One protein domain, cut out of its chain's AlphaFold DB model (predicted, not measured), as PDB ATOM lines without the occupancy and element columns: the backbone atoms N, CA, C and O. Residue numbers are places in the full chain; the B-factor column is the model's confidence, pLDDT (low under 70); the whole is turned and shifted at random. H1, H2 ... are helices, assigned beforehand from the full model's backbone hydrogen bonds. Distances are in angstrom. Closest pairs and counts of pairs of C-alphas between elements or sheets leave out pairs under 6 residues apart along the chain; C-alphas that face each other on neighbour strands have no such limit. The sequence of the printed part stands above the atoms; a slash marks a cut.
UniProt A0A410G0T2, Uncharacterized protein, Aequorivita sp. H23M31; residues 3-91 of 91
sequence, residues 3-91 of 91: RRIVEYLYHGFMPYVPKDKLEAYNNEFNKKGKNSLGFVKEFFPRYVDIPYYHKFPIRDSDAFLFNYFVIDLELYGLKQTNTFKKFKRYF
ATOM      1  N   ARG A   3     -52.517 -13.394 -40.054       56.88
ATOM      2  CA  ARG A   3     -52.903 -12.814 -41.359       56.88
ATOM      3  C   ARG A   3     -52.209 -11.481 -41.665       56.88
ATOM      4  O   ARG A   3     -51.725 -11.300 -42.772       56.88
ATOM      5  N   ARG A   4     -52.031 -10.619 -40.654       81.56
ATOM      6  CA  ARG A   4     -51.471  -9.271 -40.841       81.56
ATOM      7  C   ARG A   4     -50.068  -9.266 -41.454       81.56
ATOM      8  O   ARG A   4     -49.828  -8.489 -42.360       81.56
ATOM      9  N   ILE A   5     -49.136 -10.094 -40.976       89.25
ATOM     10  CA  ILE A   5     -47.737 -10.028 -41.449       89.25
ATOM     11  C   ILE A   5     -47.651 -10.438 -42.913       89.25
ATOM     12  O   ILE A   5     -47.060  -9.723 -43.711       89.25
ATOM     13  N   VAL A   6     -48.264 -11.569 -43.258       91.06
ATOM     14  CA  VAL A   6     -48.218 -12.118 -44.616       91.06
ATOM     15  C   VAL A   6     -48.885 -11.168 -45.614       91.06
ATOM     16  O   VAL A   6     -48.345 -10.962 -46.692       91.06
ATOM     17  N   GLU A   7     -49.992 -10.523 -45.234       90.94
ATOM     18  CA  GLU A   7     -50.642  -9.472 -46.032       90.94
ATOM     19  C   GLU A   7     -49.734  -8.247 -46.228       90.94
ATOM     20  O   GLU A   7     -49.598  -7.753 -47.345       90.94
ATOM     21  N   TYR A   8     -49.051  -7.784 -45.174       92.56
ATOM     22  CA  TYR A   8     -48.073  -6.697 -45.295       92.56
ATOM     23  C   TYR A   8     -46.926  -7.067 -46.243       92.56
ATOM     24  O   TYR A   8     -46.561  -6.261 -47.092       92.56
ATOM     25  N   LEU A   9     -46.384  -8.285 -46.145       93.94
ATOM     26  CA  LEU A   9     -45.359  -8.759 -47.081       93.94
ATOM     27  C   LEU A   9     -45.900  -8.839 -48.508       93.94
ATOM     28  O   LEU A   9     -45.236  -8.390 -49.434       93.94
ATOM     29  N   TYR A  10     -47.114  -9.359 -48.680       94.25
ATOM     30  CA  TYR A  10     -47.770  -9.468 -49.978       94.25
ATOM     31  C   TYR A  10     -47.844  -8.124 -50.695       94.25
ATOM     32  O   TYR A  10     -47.419  -8.011 -51.847       94.25
ATOM     33  N   HIS A  11     -48.326  -7.092 -50.009       93.31
ATOM     34  CA  HIS A  11     -48.388  -5.770 -50.609       93.31
ATOM     35  C   HIS A  11     -47.008  -5.103 -50.707       93.31
ATOM     36  O   HIS A  11     -46.753  -4.404 -51.682       93.31
ATOM     37  N   GLY A  12     -46.103  -5.351 -49.754       94.44
ATOM     38  CA  GLY A  12     -44.723  -4.850 -49.767       94.44
ATOM     39  C   GLY A  12     -43.921  -5.331 -50.970       94.44
ATOM     40  O   GLY A  12     -43.182  -4.558 -51.570       94.44
ATOM     41  N   PHE A  13     -44.103  -6.591 -51.358       96.25
ATOM     42  CA  PHE A  13     -43.403  -7.187 -52.491       96.25
ATOM     43  C   PHE A  13     -44.084  -6.942 -53.839       96.25
ATOM     44  O   PHE A  13     -43.432  -7.083 -54.867       96.25
ATOM     45  N   MET A  14     -45.352  -6.524 -53.866       94.94
ATOM     46  CA  MET A  14     -46.101  -6.295 -55.108       94.94
ATOM     47  C   MET A  14     -45.400  -5.348 -56.113       94.94
ATOM     48  O   MET A  14     -45.409  -5.670 -57.299       94.94
ATOM     49  N   PRO A  15     -44.738  -4.240 -55.705       95.56
ATOM     50  CA  PRO A  15     -43.976  -3.379 -56.623       95.56
ATOM     51  C   PRO A  15     -42.759  -4.052 -57.272       95.56
ATOM     52  O   PRO A  15     -42.251  -3.557 -58.275       95.56
ATOM     53  N   TYR A  16     -42.284  -5.156 -56.695       96.62
ATOM     54  CA  TYR A  16     -41.117  -5.910 -57.149       96.62
ATOM     55  C   TYR A  16     -41.485  -7.091 -58.052       96.62
ATOM     56  O   TYR A  16     -40.603  -7.780 -58.564       96.62
ATOM     57  N   VAL A  17     -42.781  -7.346 -58.243       96.62
ATOM     58  CA  VAL A  17     -43.272  -8.414 -59.112       96.62
ATOM     59  C   VAL A  17     -43.326  -7.903 -60.560       96.62
ATOM     60  O   VAL A  17     -43.935  -6.859 -60.816       96.62
ATOM     61  N   PRO A  18     -42.742  -8.628 -61.532       95.69
ATOM     62  CA  PRO A  18     -42.877  -8.307 -62.951       95.69
ATOM     63  C   PRO A  18     -44.346  -8.204 -63.377       95.69
ATOM     64  O   PRO A  18     -45.181  -9.007 -62.956       95.69
ATOM     65  N   LYS A  19     -44.677  -7.218 -64.221       94.69
ATOM     66  CA  LYS A  19     -46.075  -6.903 -64.578       94.69
ATOM     67  C   LYS A  19     -46.827  -8.091 -65.184       94.69
ATOM     68  O   LYS A  19     -47.995  -8.292 -64.871       94.69
ATOM     69  N   ASP A  20     -46.148  -8.881 -66.006       95.88
ATOM     70  CA  ASP A  20     -46.638 -10.112 -66.631       95.88
ATOM     71  C   ASP A  20     -46.941 -11.228 -65.616       95.88
ATOM     72  O   ASP A  20     -47.751 -12.111 -65.884       95.88
ATOM     73  N   LYS A  21     -46.339 -11.173 -64.423       95.88
ATOM     74  CA  LYS A  21     -46.531 -12.155 -63.348       95.88
ATOM     75  C   LYS A  21     -47.498 -11.698 -62.255       95.88
ATOM     76  O   LYS A  21     -47.848 -12.511 -61.400       95.88
ATOM     77  N   LEU A  22     -47.956 -10.443 -62.270       94.50
ATOM     78  CA  LEU A  22     -48.831  -9.886 -61.227       94.50
ATOM     79  C   LEU A  22     -50.152 -10.648 -61.087       94.50
ATOM     80  O   LEU A  22     -50.614 -10.885 -59.972       94.50
ATOM     81  N   GLU A  23     -50.759 -11.065 -62.196       95.12
ATOM     82  CA  GLU A  23     -52.007 -11.831 -62.145       95.12
ATOM     83  C   GLU A  23     -51.796 -13.190 -61.460       95.12
ATOM     84  O   GLU A  23     -52.537 -13.560 -60.546       95.12
ATOM     85  N   ALA A  24     -50.737 -13.908 -61.846       94.75
ATOM     86  CA  ALA A  24     -50.373 -15.183 -61.240       94.75
ATOM     87  C   ALA A  24     -50.042 -15.027 -59.748       94.75
ATOM     88  O   ALA A  24     -50.493 -15.837 -58.940       94.75
ATOM     89  N   TYR A  25     -49.323 -13.964 -59.385       94.88
ATOM     90  CA  TYR A  25     -49.015 -13.599 -58.005       94.88
ATOM     91  C   TYR A  25     -50.288 -13.403 -57.169       94.88
ATOM     92  O   TYR A  25     -50.432 -14.013 -56.110       94.88
ATOM     93  N   ASN A  26     -51.264 -12.641 -57.670       93.56
ATOM     94  CA  ASN A  26     -52.539 -12.411 -56.985       93.56
ATOM     95  C   ASN A  26     -53.351 -13.711 -56.852       93.56
ATOM     96  O   ASN A  26     -53.849 -14.052 -55.774       93.56
ATOM     97  N   ASN A  27     -53.464 -14.478 -57.935       92.62
ATOM     98  CA  ASN A  27     -54.200 -15.741 -57.953       92.62
ATOM     99  C   ASN A  27     -53.573 -16.769 -56.999       92.62
ATOM    100  O   ASN A  27     -54.271 -17.456 -56.243       92.62
ATOM    101  N   GLU A  28     -52.243 -16.863 -56.983       91.62
ATOM    102  CA  GLU A  28     -51.501 -17.712 -56.061       91.62
ATOM    103  C   GLU A  28     -51.402 -17.133 -54.647       91.62
ATOM    104  O   GLU A  28     -51.173 -17.897 -53.723       91.62
ATOM    105  N   PHE A  29     -51.706 -15.873 -54.379       90.31
ATOM    106  CA  PHE A  29     -51.885 -15.431 -52.997       90.31
ATOM    107  C   PHE A  29     -53.281 -15.782 -52.451       90.31
ATOM    108  O   PHE A  29     -53.427 -16.176 -51.296       90.31
ATOM    109  N   ASN A  30     -54.311 -15.761 -53.305       87.38
ATOM    110  CA  ASN A  30     -55.712 -15.861 -52.875       87.38
ATOM    111  C   ASN A  30     -56.254 -17.287 -52.617       87.38
ATOM    112  O   ASN A  30     -57.260 -17.439 -51.923       87.38
ATOM    113  N   LYS A  31     -55.641 -18.366 -53.141       84.69
ATOM    114  CA  LYS A  31     -56.109 -19.751 -52.806       84.69
ATOM    115  C   LYS A  31     -55.983 -20.059 -51.286       84.69
ATOM    116  O   LYS A  31     -55.131 -19.510 -50.600       84.69
ATOM    117  N   LYS A  32     -56.813 -20.957 -50.740       64.75
ATOM    118  CA  LYS A  32     -56.855 -21.280 -49.291       64.75
ATOM    119  C   LYS A  32     -55.525 -21.865 -48.759       64.75
ATOM    120  O   LYS A  32     -54.828 -22.560 -49.486       64.75
ATOM    121  N   GLY A  33     -55.214 -21.623 -47.475       63.69
ATOM    122  CA  GLY A  33     -54.110 -22.285 -46.738       63.69
ATOM    123  C   GLY A  33     -52.763 -21.541 -46.663       63.69
ATOM    124  O   GLY A  33     -51.779 -22.095 -46.182       63.69
ATOM    125  N   LYS A  34     -52.700 -20.282 -47.102       66.25
ATOM    126  CA  LYS A  34     -51.456 -19.606 -47.523       66.25
ATOM    127  C   LYS A  34     -50.837 -18.632 -46.527       66.25
ATOM    128  O   LYS A  34     -50.540 -17.493 -46.850       66.25
ATOM    129  N   ASN A  35     -50.683 -19.064 -45.282       73.88
ATOM    130  CA  ASN A  35     -50.149 -18.202 -44.217       73.88
ATOM    131  C   ASN A  35     -49.137 -18.920 -43.316       73.88
ATOM    132  O   ASN A  35     -48.945 -18.537 -42.161       73.88
ATOM    133  N   SER A  36     -48.529 -19.998 -43.815       85.94
ATOM    134  CA  SER A  36     -47.437 -20.674 -43.123       85.94
ATOM    135  C   SER A  36     -46.103 -20.019 -43.477       85.94
ATOM    136  O   SER A  36     -45.947 -19.417 -44.539       85.94
ATOM    137  N   LEU A  37     -45.125 -20.160 -42.583       88.75
ATOM    138  CA  LEU A  37     -43.759 -19.714 -42.844       88.75
ATOM    139  C   LEU A  37     -43.188 -20.372 -44.111       88.75
ATOM    140  O   LEU A  37     -42.577 -19.687 -44.920       88.75
ATOM    141  N   GLY A  38     -43.444 -21.673 -44.304       89.62
ATOM    142  CA  GLY A  38     -43.019 -22.406 -45.501       89.62
ATOM    143  C   GLY A  38     -43.612 -21.827 -46.783       89.62
ATOM    144  O   GLY A  38     -42.871 -21.535 -47.714       89.62
ATOM    145  N   PHE A  39     -44.922 -21.542 -46.795       90.81
ATOM    146  CA  PHE A  39     -45.554 -20.884 -47.939       90.81
ATOM    147  C   PHE A  39     -44.885 -19.543 -48.252       90.81
ATOM    148  O   PHE A  39     -44.534 -19.301 -49.395       90.81
ATOM    149  N   VAL A  40     -44.671 -18.688 -47.247       91.25
ATOM    150  CA  VAL A  40     -44.038 -17.372 -47.426       91.25
ATOM    151  C   VAL A  40     -42.632 -17.503 -48.016       91.25
ATOM    152  O   VAL A  40     -42.318 -16.828 -48.994       91.25
ATOM    153  N   LYS A  41     -41.803 -18.397 -47.468       92.00
ATOM    154  CA  LYS A  41     -40.429 -18.605 -47.944       92.00
ATOM    155  C   LYS A  41     -40.371 -19.105 -49.383       92.00
ATOM    156  O   LYS A  41     -39.452 -18.745 -50.100       92.00
ATOM    157  N   GLU A  42     -41.344 -19.898 -49.815       92.88
ATOM    158  CA  GLU A  42     -41.382 -20.397 -51.189       92.88
ATOM    159  C   GLU A  42     -42.088 -19.456 -52.162       92.88
ATOM    160  O   GLU A  42     -41.741 -19.425 -53.336       92.88
ATOM    161  N   PHE A  43     -43.114 -18.736 -51.714       94.31
ATOM    162  CA  PHE A  43     -43.979 -17.939 -52.574       94.31
ATOM    163  C   PHE A  43     -43.249 -16.712 -53.118       94.31
ATOM    164  O   PHE A  43     -43.163 -16.543 -54.329       94.31
ATOM    165  N   PHE A  44     -42.681 -15.874 -52.247       94.94
ATOM    166  CA  PHE A  44     -42.089 -14.602 -52.674       94.94
ATOM    167  C   PHE A  44     -40.907 -14.765 -53.645       94.94
ATOM    168  O   PHE A  44     -40.919 -14.090 -54.677       94.94
ATOM    169  N   PRO A  45     -39.947 -15.690 -53.431       95.75
ATOM    170  CA  PRO A  45     -38.825 -15.872 -54.356       95.75
ATOM    171  C   PRO A  45     -39.214 -16.369 -55.755       95.75
ATOM    172  O   PRO A  45     -38.424 -16.237 -56.683       95.75
ATOM    173  N   ARG A  46     -40.420 -16.930 -55.952       95.75
ATOM    174  CA  ARG A  46     -40.904 -17.309 -57.297       95.75
ATOM    175  C   ARG A  46     -41.260 -16.098 -58.158       95.75
ATOM    176  O   ARG A  46     -41.240 -16.189 -59.387       95.75
ATOM    177  N   TYR A  47     -41.618 -14.987 -57.521       96.56
ATOM    178  CA  TYR A  47     -42.134 -13.794 -58.190       96.56
ATOM    179  C   TYR A  47     -41.212 -12.584 -58.067       96.56
ATOM    180  O   TYR A  47     -41.303 -11.685 -58.896       96.56
ATOM    181  N   VAL A  48     -40.325 -12.573 -57.071       96.81
ATOM    182  CA  VAL A  48     -39.407 -11.473 -56.779       96.81
ATOM    183  C   VAL A  48     -37.976 -11.994 -56.718       96.81
ATOM    184  O   VAL A  48     -37.698 -12.982 -56.040       96.81
ATOM    185  N   ASP A  49     -37.052 -11.288 -57.369       96.25
ATOM    186  CA  ASP A  49     -35.615 -11.540 -57.243       96.25
ATOM    187  C   ASP A  49     -35.100 -11.018 -55.889       96.25
ATOM    188  O   ASP A  49     -34.597  -9.898 -55.762       96.25
ATOM    189  N   ILE A  50     -35.299 -11.821 -54.840       95.25
ATOM    190  CA  ILE A  50     -34.927 -11.459 -53.467       95.25
ATOM    191  C   ILE A  50     -33.426 -11.135 -53.345       95.25
ATOM    192  O   ILE A  50     -33.123 -10.091 -52.765       95.25
ATOM    193  N   PRO A  51     -32.476 -11.940 -53.874       94.31
ATOM    194  CA  PRO A  51     -31.049 -11.620 -53.782       94.31
ATOM    195  C   PRO A  51     -30.666 -10.277 -54.412       94.31
ATOM    196  O   PRO A  51     -29.806  -9.575 -53.872       94.31
ATOM    197  N   TYR A  52     -31.284  -9.917 -55.540       95.94
ATOM    198  CA  TYR A  52     -31.034  -8.642 -56.204       95.94
ATOM    199  C   TYR A  52     -31.629  -7.473 -55.412       95.94
ATOM    200  O   TYR A  52     -30.906  -6.558 -55.010       95.94
ATOM    201  N   TYR A  53     -32.931  -7.519 -55.124       96.25
ATOM    202  CA  TYR A  53     -33.634  -6.395 -54.500       96.25
ATOM    203  C   TYR A  53     -33.341  -6.232 -53.005       96.25
ATOM    204  O   TYR A  53     -33.532  -5.147 -52.466       96.25
ATOM    205  N   HIS A  54     -32.796  -7.252 -52.334       94.94
ATOM    206  CA  HIS A  54     -32.250  -7.087 -50.983       94.94
ATOM    207  C   HIS A  54     -31.051  -6.134 -50.963       94.94
ATOM    208  O   HIS A  54     -30.877  -5.387 -50.002       94.94
ATOM    209  N   LYS A  55     -30.247  -6.127 -52.032       94.38
ATOM    210  CA  LYS A  55     -29.102  -5.219 -52.185       94.38
ATOM    211  C   LYS A  55     -29.502  -3.883 -52.805       94.38
ATOM    212  O   LYS A  55     -28.931  -2.858 -52.450       94.38
ATOM    213  N   PHE A  56     -30.466  -3.911 -53.722       95.19
ATOM    214  CA  PHE A  56     -30.888  -2.757 -54.513       95.19
ATOM    215  C   PHE A  56     -32.416  -2.604 -54.488       95.19
ATOM    216  O   PHE A  56     -33.072  -2.845 -55.505       95.19
ATOM    217  N   PRO A  57     -33.016  -2.253 -53.337       94.69
ATOM    218  CA  PRO A  57     -34.457  -2.052 -53.261       94.69
ATOM    219  C   PRO A  57     -34.879  -0.840 -54.106       94.69
ATOM    220  O   PRO A  57     -34.098   0.080 -54.332       94.69
ATOM    221  N   ILE A  58     -36.136  -0.815 -54.560       93.50
ATOM    222  CA  ILE A  58     -36.678   0.307 -55.350       93.50
ATOM    223  C   ILE A  58     -36.733   1.581 -54.493       93.50
ATOM    224  O   ILE A  58     -36.540   2.684 -55.001       93.50
ATOM    225  N   ARG A  59     -37.010   1.428 -53.193       93.06
ATOM    226  CA  ARG A  59     -36.978   2.498 -52.191       93.06
ATOM    227  C   ARG A  59     -36.050   2.094 -51.055       93.06
ATOM    228  O   ARG A  59     -36.170   0.985 -50.543       93.06
ATOM    229  N   ASP A  60     -35.221   3.013 -50.573       90.81
ATOM    230  CA  ASP A  60     -34.300   2.744 -49.456       90.81
ATOM    231  C   ASP A  60     -35.023   2.256 -48.189       90.81
ATOM    232  O   ASP A  60     -34.523   1.402 -47.456       90.81
ATOM    233  N   SER A  61     -36.246   2.744 -47.947       90.00
ATOM    234  CA  SER A  61     -37.095   2.306 -46.832       90.00
ATOM    235  C   SER A  61     -37.473   0.825 -46.894       90.00
ATOM    236  O   SER A  61     -37.718   0.206 -45.854       90.00
ATOM    237  N   ASP A  62     -37.494   0.233 -48.087       94.25
ATOM    238  CA  ASP A  62     -37.870  -1.167 -48.286       94.25
ATOM    239  C   ASP A  62     -36.738  -2.115 -47.879       94.25
ATOM    240  O   ASP A  62     -36.962  -3.317 -47.741       94.25
ATOM    241  N   ALA A  63     -35.551  -1.599 -47.541       94.25
ATOM    242  CA  ALA A  63     -34.517  -2.391 -46.882       94.25
ATOM    243  C   ALA A  63     -35.059  -3.105 -45.628       94.25
ATOM    244  O   ALA A  63     -34.661  -4.231 -45.337       94.25
ATOM    245  N   PHE A  64     -36.019  -2.512 -44.903       95.62
ATOM    246  CA  PHE A  64     -36.670  -3.178 -43.768       95.62
ATOM    247  C   PHE A  64     -37.565  -4.353 -44.184       95.62
ATOM    248  O   PHE A  64     -37.633  -5.335 -43.445       95.62
ATOM    249  N   LEU A  65     -38.225  -4.281 -45.344       96.38
ATOM    250  CA  LEU A  65     -39.014  -5.383 -45.900       96.38
ATOM    251  C   LEU A  65     -38.105  -6.572 -46.225       96.38
ATOM    252  O   LEU A  65     -38.347  -7.683 -45.750       96.38
ATOM    253  N   PHE A  66     -37.031  -6.332 -46.983       96.50
ATOM    254  CA  PHE A  66     -36.099  -7.390 -47.371       96.50
ATOM    255  C   PHE A  66     -35.328  -7.946 -46.173       96.50
ATOM    256  O   PHE A  66     -35.221  -9.161 -46.043       96.50
ATOM    257  N   ASN A  67     -34.870  -7.100 -45.244       95.75
ATOM    258  CA  ASN A  67     -34.212  -7.569 -44.022       95.75
ATOM    259  C   ASN A  67     -35.151  -8.418 -43.164       95.75
ATOM    260  O   ASN A  67     -34.732  -9.444 -42.633       95.75
ATOM    261  N   TYR A  68     -36.427  -8.039 -43.054       96.19
ATOM    262  CA  TYR A  68     -37.391  -8.878 -42.359       96.19
ATOM    263  C   TYR A  68     -37.550 -10.238 -43.053       96.19
ATOM    264  O   TYR A  68     -37.536 -11.275 -42.395       96.19
ATOM    265  N   PHE A  69     -37.669 -10.237 -44.381       95.75
ATOM    266  CA  PHE A  69     -37.863 -11.461 -45.149       95.75
ATOM    267  C   PHE A  69     -36.646 -12.398 -45.113       95.75
ATOM    268  O   PHE A  69     -36.810 -13.597 -44.927       95.75
ATOM    269  N   VAL A  70     -35.432 -11.870 -45.270       95.19
ATOM    270  CA  VAL A  70     -34.201 -12.670 -45.374       95.19
ATOM    271  C   VAL A  70     -33.660 -13.080 -44.003       95.19
ATOM    272  O   VAL A  70     -33.155 -14.187 -43.852       95.19
ATOM    273  N   ILE A  71     -33.752 -12.202 -42.999       94.38
ATOM    274  CA  ILE A  71     -33.119 -12.414 -41.688       94.38
ATOM    275  C   ILE A  71     -34.164 -12.844 -40.661       94.38
ATOM    276  O   ILE A  71     -34.066 -13.914 -40.058       94.38
ATOM    277  N   ASP A  72     -35.191 -12.020 -40.453       94.19
ATOM    278  CA  ASP A  72     -36.100 -12.222 -39.325       94.19
ATOM    279  C   ASP A  72     -37.025 -13.427 -39.523       94.19
ATOM    280  O   ASP A  72     -37.324 -14.122 -38.549       94.19
ATOM    281  N   LEU A  73     -37.463 -13.715 -40.753       92.50
ATOM    282  CA  LEU A  73     -38.256 -14.918 -41.028       92.50
ATOM    283  C   LEU A  73     -37.474 -16.207 -40.769       92.50
ATOM    284  O   LEU A  73     -38.079 -17.194 -40.347       92.50
ATOM    285  N   GLU A  74     -36.162 -16.216 -41.006       90.31
ATOM    286  CA  GLU A  74     -35.304 -17.368 -40.715       90.31
ATOM    287  C   GLU A  74     -35.128 -17.561 -39.207       90.31
ATOM    288  O   GLU A  74     -35.328 -18.660 -38.694       90.31
ATOM    289  N   LEU A  75     -34.823 -16.482 -38.483       92.69
ATOM    290  CA  LEU A  75     -34.503 -16.547 -37.055       92.69
ATOM    291  C   LEU A  75     -35.738 -16.668 -36.155       92.69
ATOM    292  O   LEU A  75     -35.709 -17.347 -35.128       92.69
ATOM    293  N   TYR A  76     -36.827 -15.985 -36.506       93.00
ATOM    294  CA  TYR A  76     -37.978 -15.790 -35.621       93.00
ATOM    295  C   TYR A  76     -39.304 -16.263 -36.223       93.00
ATOM    296  O   TYR A  76     -40.308 -16.334 -35.501       93.00
ATOM    297  N   GLY A  77     -39.329 -16.597 -37.515       91.88
ATOM    298  CA  GLY A  77     -40.544 -16.929 -38.251       91.88
ATOM    299  C   GLY A  77     -41.475 -15.726 -38.436       91.88
ATOM    300  O   GLY A  77     -41.060 -14.571 -38.389       91.88
ATOM    301  N   LEU A  78     -42.773 -15.993 -38.621       90.81
ATOM    302  CA  LEU A  78     -43.814 -14.968 -38.811       90.81
ATOM    303  C   LEU A  78     -44.167 -14.248 -37.496       90.81
ATOM    304  O   LEU A  78     -45.278 -14.373 -36.977       90.81
ATOM    305  N   LYS A  79     -43.211 -13.503 -36.936       91.56
ATOM    306  CA  LYS A  79     -43.365 -12.707 -35.711       91.56
ATOM    307  C   LYS A  79     -43.179 -11.219 -35.983       91.56
ATOM    308  O   LYS A  79     -42.448 -10.822 -36.881       91.56
ATOM    309  N   GLN A  80     -43.830 -10.384 -35.175       90.69
ATOM    310  CA  GLN A  80     -43.683  -8.929 -35.250       90.69
ATOM    311  C   GLN A  80     -42.385  -8.478 -34.566       90.69
ATOM    312  O   GLN A  80     -42.379  -8.114 -33.389       90.69
ATOM    313  N   THR A  81     -41.284  -8.507 -35.302       94.06
ATOM    314  CA  THR A  81     -39.980  -8.020 -34.843       94.06
ATOM    315  C   THR A  81     -39.877  -6.495 -34.941       94.06
ATOM    316  O   THR A  81     -40.747  -5.819 -35.498       94.06
ATOM    317  N   ASN A  82     -38.794  -5.920 -34.412       94.44
ATOM    318  CA  ASN A  82     -38.529  -4.489 -34.575       94.44
ATOM    319  C   ASN A  82     -38.313  -4.108 -36.047       94.44
ATOM    320  O   ASN A  82     -38.773  -3.044 -36.459       94.44
ATOM    321  N   THR A  83     -37.696  -4.978 -36.851       93.75
ATOM    322  CA  THR A  83     -37.555  -4.788 -38.302       93.75
ATOM    323  C   THR A  83     -38.921  -4.735 -38.977       93.75
ATOM    324  O   THR A  83     -39.194  -3.790 -39.711       93.75
ATOM    325  N   PHE A  84     -39.829  -5.662 -38.641       93.81
ATOM    326  CA  PHE A  84     -41.197  -5.646 -39.164       93.81
ATOM    327  C   PHE A  84     -41.943  -4.362 -38.797       93.81
ATOM    328  O   PHE A  84     -42.625  -3.769 -39.628       93.81
ATOM    329  N   LYS A  85     -41.809  -3.902 -37.547       93.06
ATOM    330  CA  LYS A  85     -42.431  -2.648 -37.098       93.06
ATOM    331  C   LYS A  85     -41.891  -1.440 -37.863       93.06
ATOM    332  O   LYS A  85     -42.669  -0.548 -38.183       93.06
ATOM    333  N   LYS A  86     -40.585  -1.411 -38.155       93.50
ATOM    334  CA  LYS A  86     -39.971  -0.365 -38.986       93.50
ATOM    335  C   LYS A  86     -40.511  -0.419 -40.409       93.50
ATOM    336  O   LYS A  86     -41.006   0.598 -40.870       93.50
ATOM    337  N   PHE A  87     -40.511  -1.590 -41.044       92.19
ATOM    338  CA  PHE A  87     -41.130  -1.794 -42.356       92.19
ATOM    339  C   PHE A  87     -42.568  -1.257 -42.387       92.19
ATOM    340  O   PHE A  87     -42.872  -0.366 -43.168       92.19
ATOM    341  N   LYS A  88     -43.415  -1.697 -41.452       90.19
ATOM    342  CA  LYS A  88     -44.813  -1.264 -41.346       90.19
ATOM    343  C   LYS A  88     -44.983   0.255 -41.192       90.19
ATOM    344  O   LYS A  88     -46.024   0.782 -41.550       90.19
ATOM    345  N   ARG A  89     -44.009   0.957 -40.609       89.44
ATOM    346  CA  ARG A  89     -44.067   2.417 -40.433       89.44
ATOM    347  C   ARG A  89     -43.849   3.175 -41.746       89.44
ATOM    348  O   ARG A  89     -44.329   4.296 -41.860       89.44
ATOM    349  N   TYR A  90     -43.096   2.592 -42.677       80.06
ATOM    350  CA  TYR A  90     -42.786   3.182 -43.983       80.06
ATOM    351  C   TYR A  90     -43.651   2.624 -45.122       80.06
ATOM    352  O   TYR A  90     -43.547   3.110 -46.246       80.06
ATOM    353  N   PHE A  91     -44.463   1.611 -44.819       74.38
ATOM    354  CA  PHE A  91     -45.432   0.987 -45.708       74.38
ATOM    355  C   PHE A  91     -46.748   1.770 -45.724       74.38
ATOM    356  O   PHE A  91     -47.238   2.068 -46.834       74.38
TER     357      PHE A  91
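This is residues 3 to 91 of the 91 residues of an uncharacterized protein of Aequorivita sp. H23M31 (UniProt A0A410G0T2). Three helices, H1, H2 and H3, form a loosely spaced up-and-down bundle, each running against the one before; the helical hairpin H5 and H6 lies on the side of H1 away from H2, and short H4 packs on H5. The 89 printed residues hold six named helices, H1 to H6 in order: all helix, compact, radius of gyration of the C-alphas 12.1 A, spans 30 by 27 by 21 A.

Find C-alpha 3 at (-52.903, -12.814, -41.359); H1 runs to residue 16, 20.9 A. Next come H2, residues 19 to 30, H3, 37 to 47, H4, 50 to 55, H5, 60 to 76, 23.4 A, and H6, 82 to 90, ending at (-42.786, 3.182, -43.983).

H1 and H2 are close but not clearly touching, closest C-alphas Met 14 and Leu 22, 7.6 A. At H5, the hub, Phe 64 and Phe 87 of H6 have the closest C-alphas, 4.9 A. In H6 every O i to N i+4 pair is within hydrogen-bond range; elsewhere H1 8 of 10, H2 6 of 8, H3 4 of 7, H4 1 of 2, H5 9 of 13.

The printed part has no cut and no long link; residues 3 and 32 to 34 are under pLDDT 70.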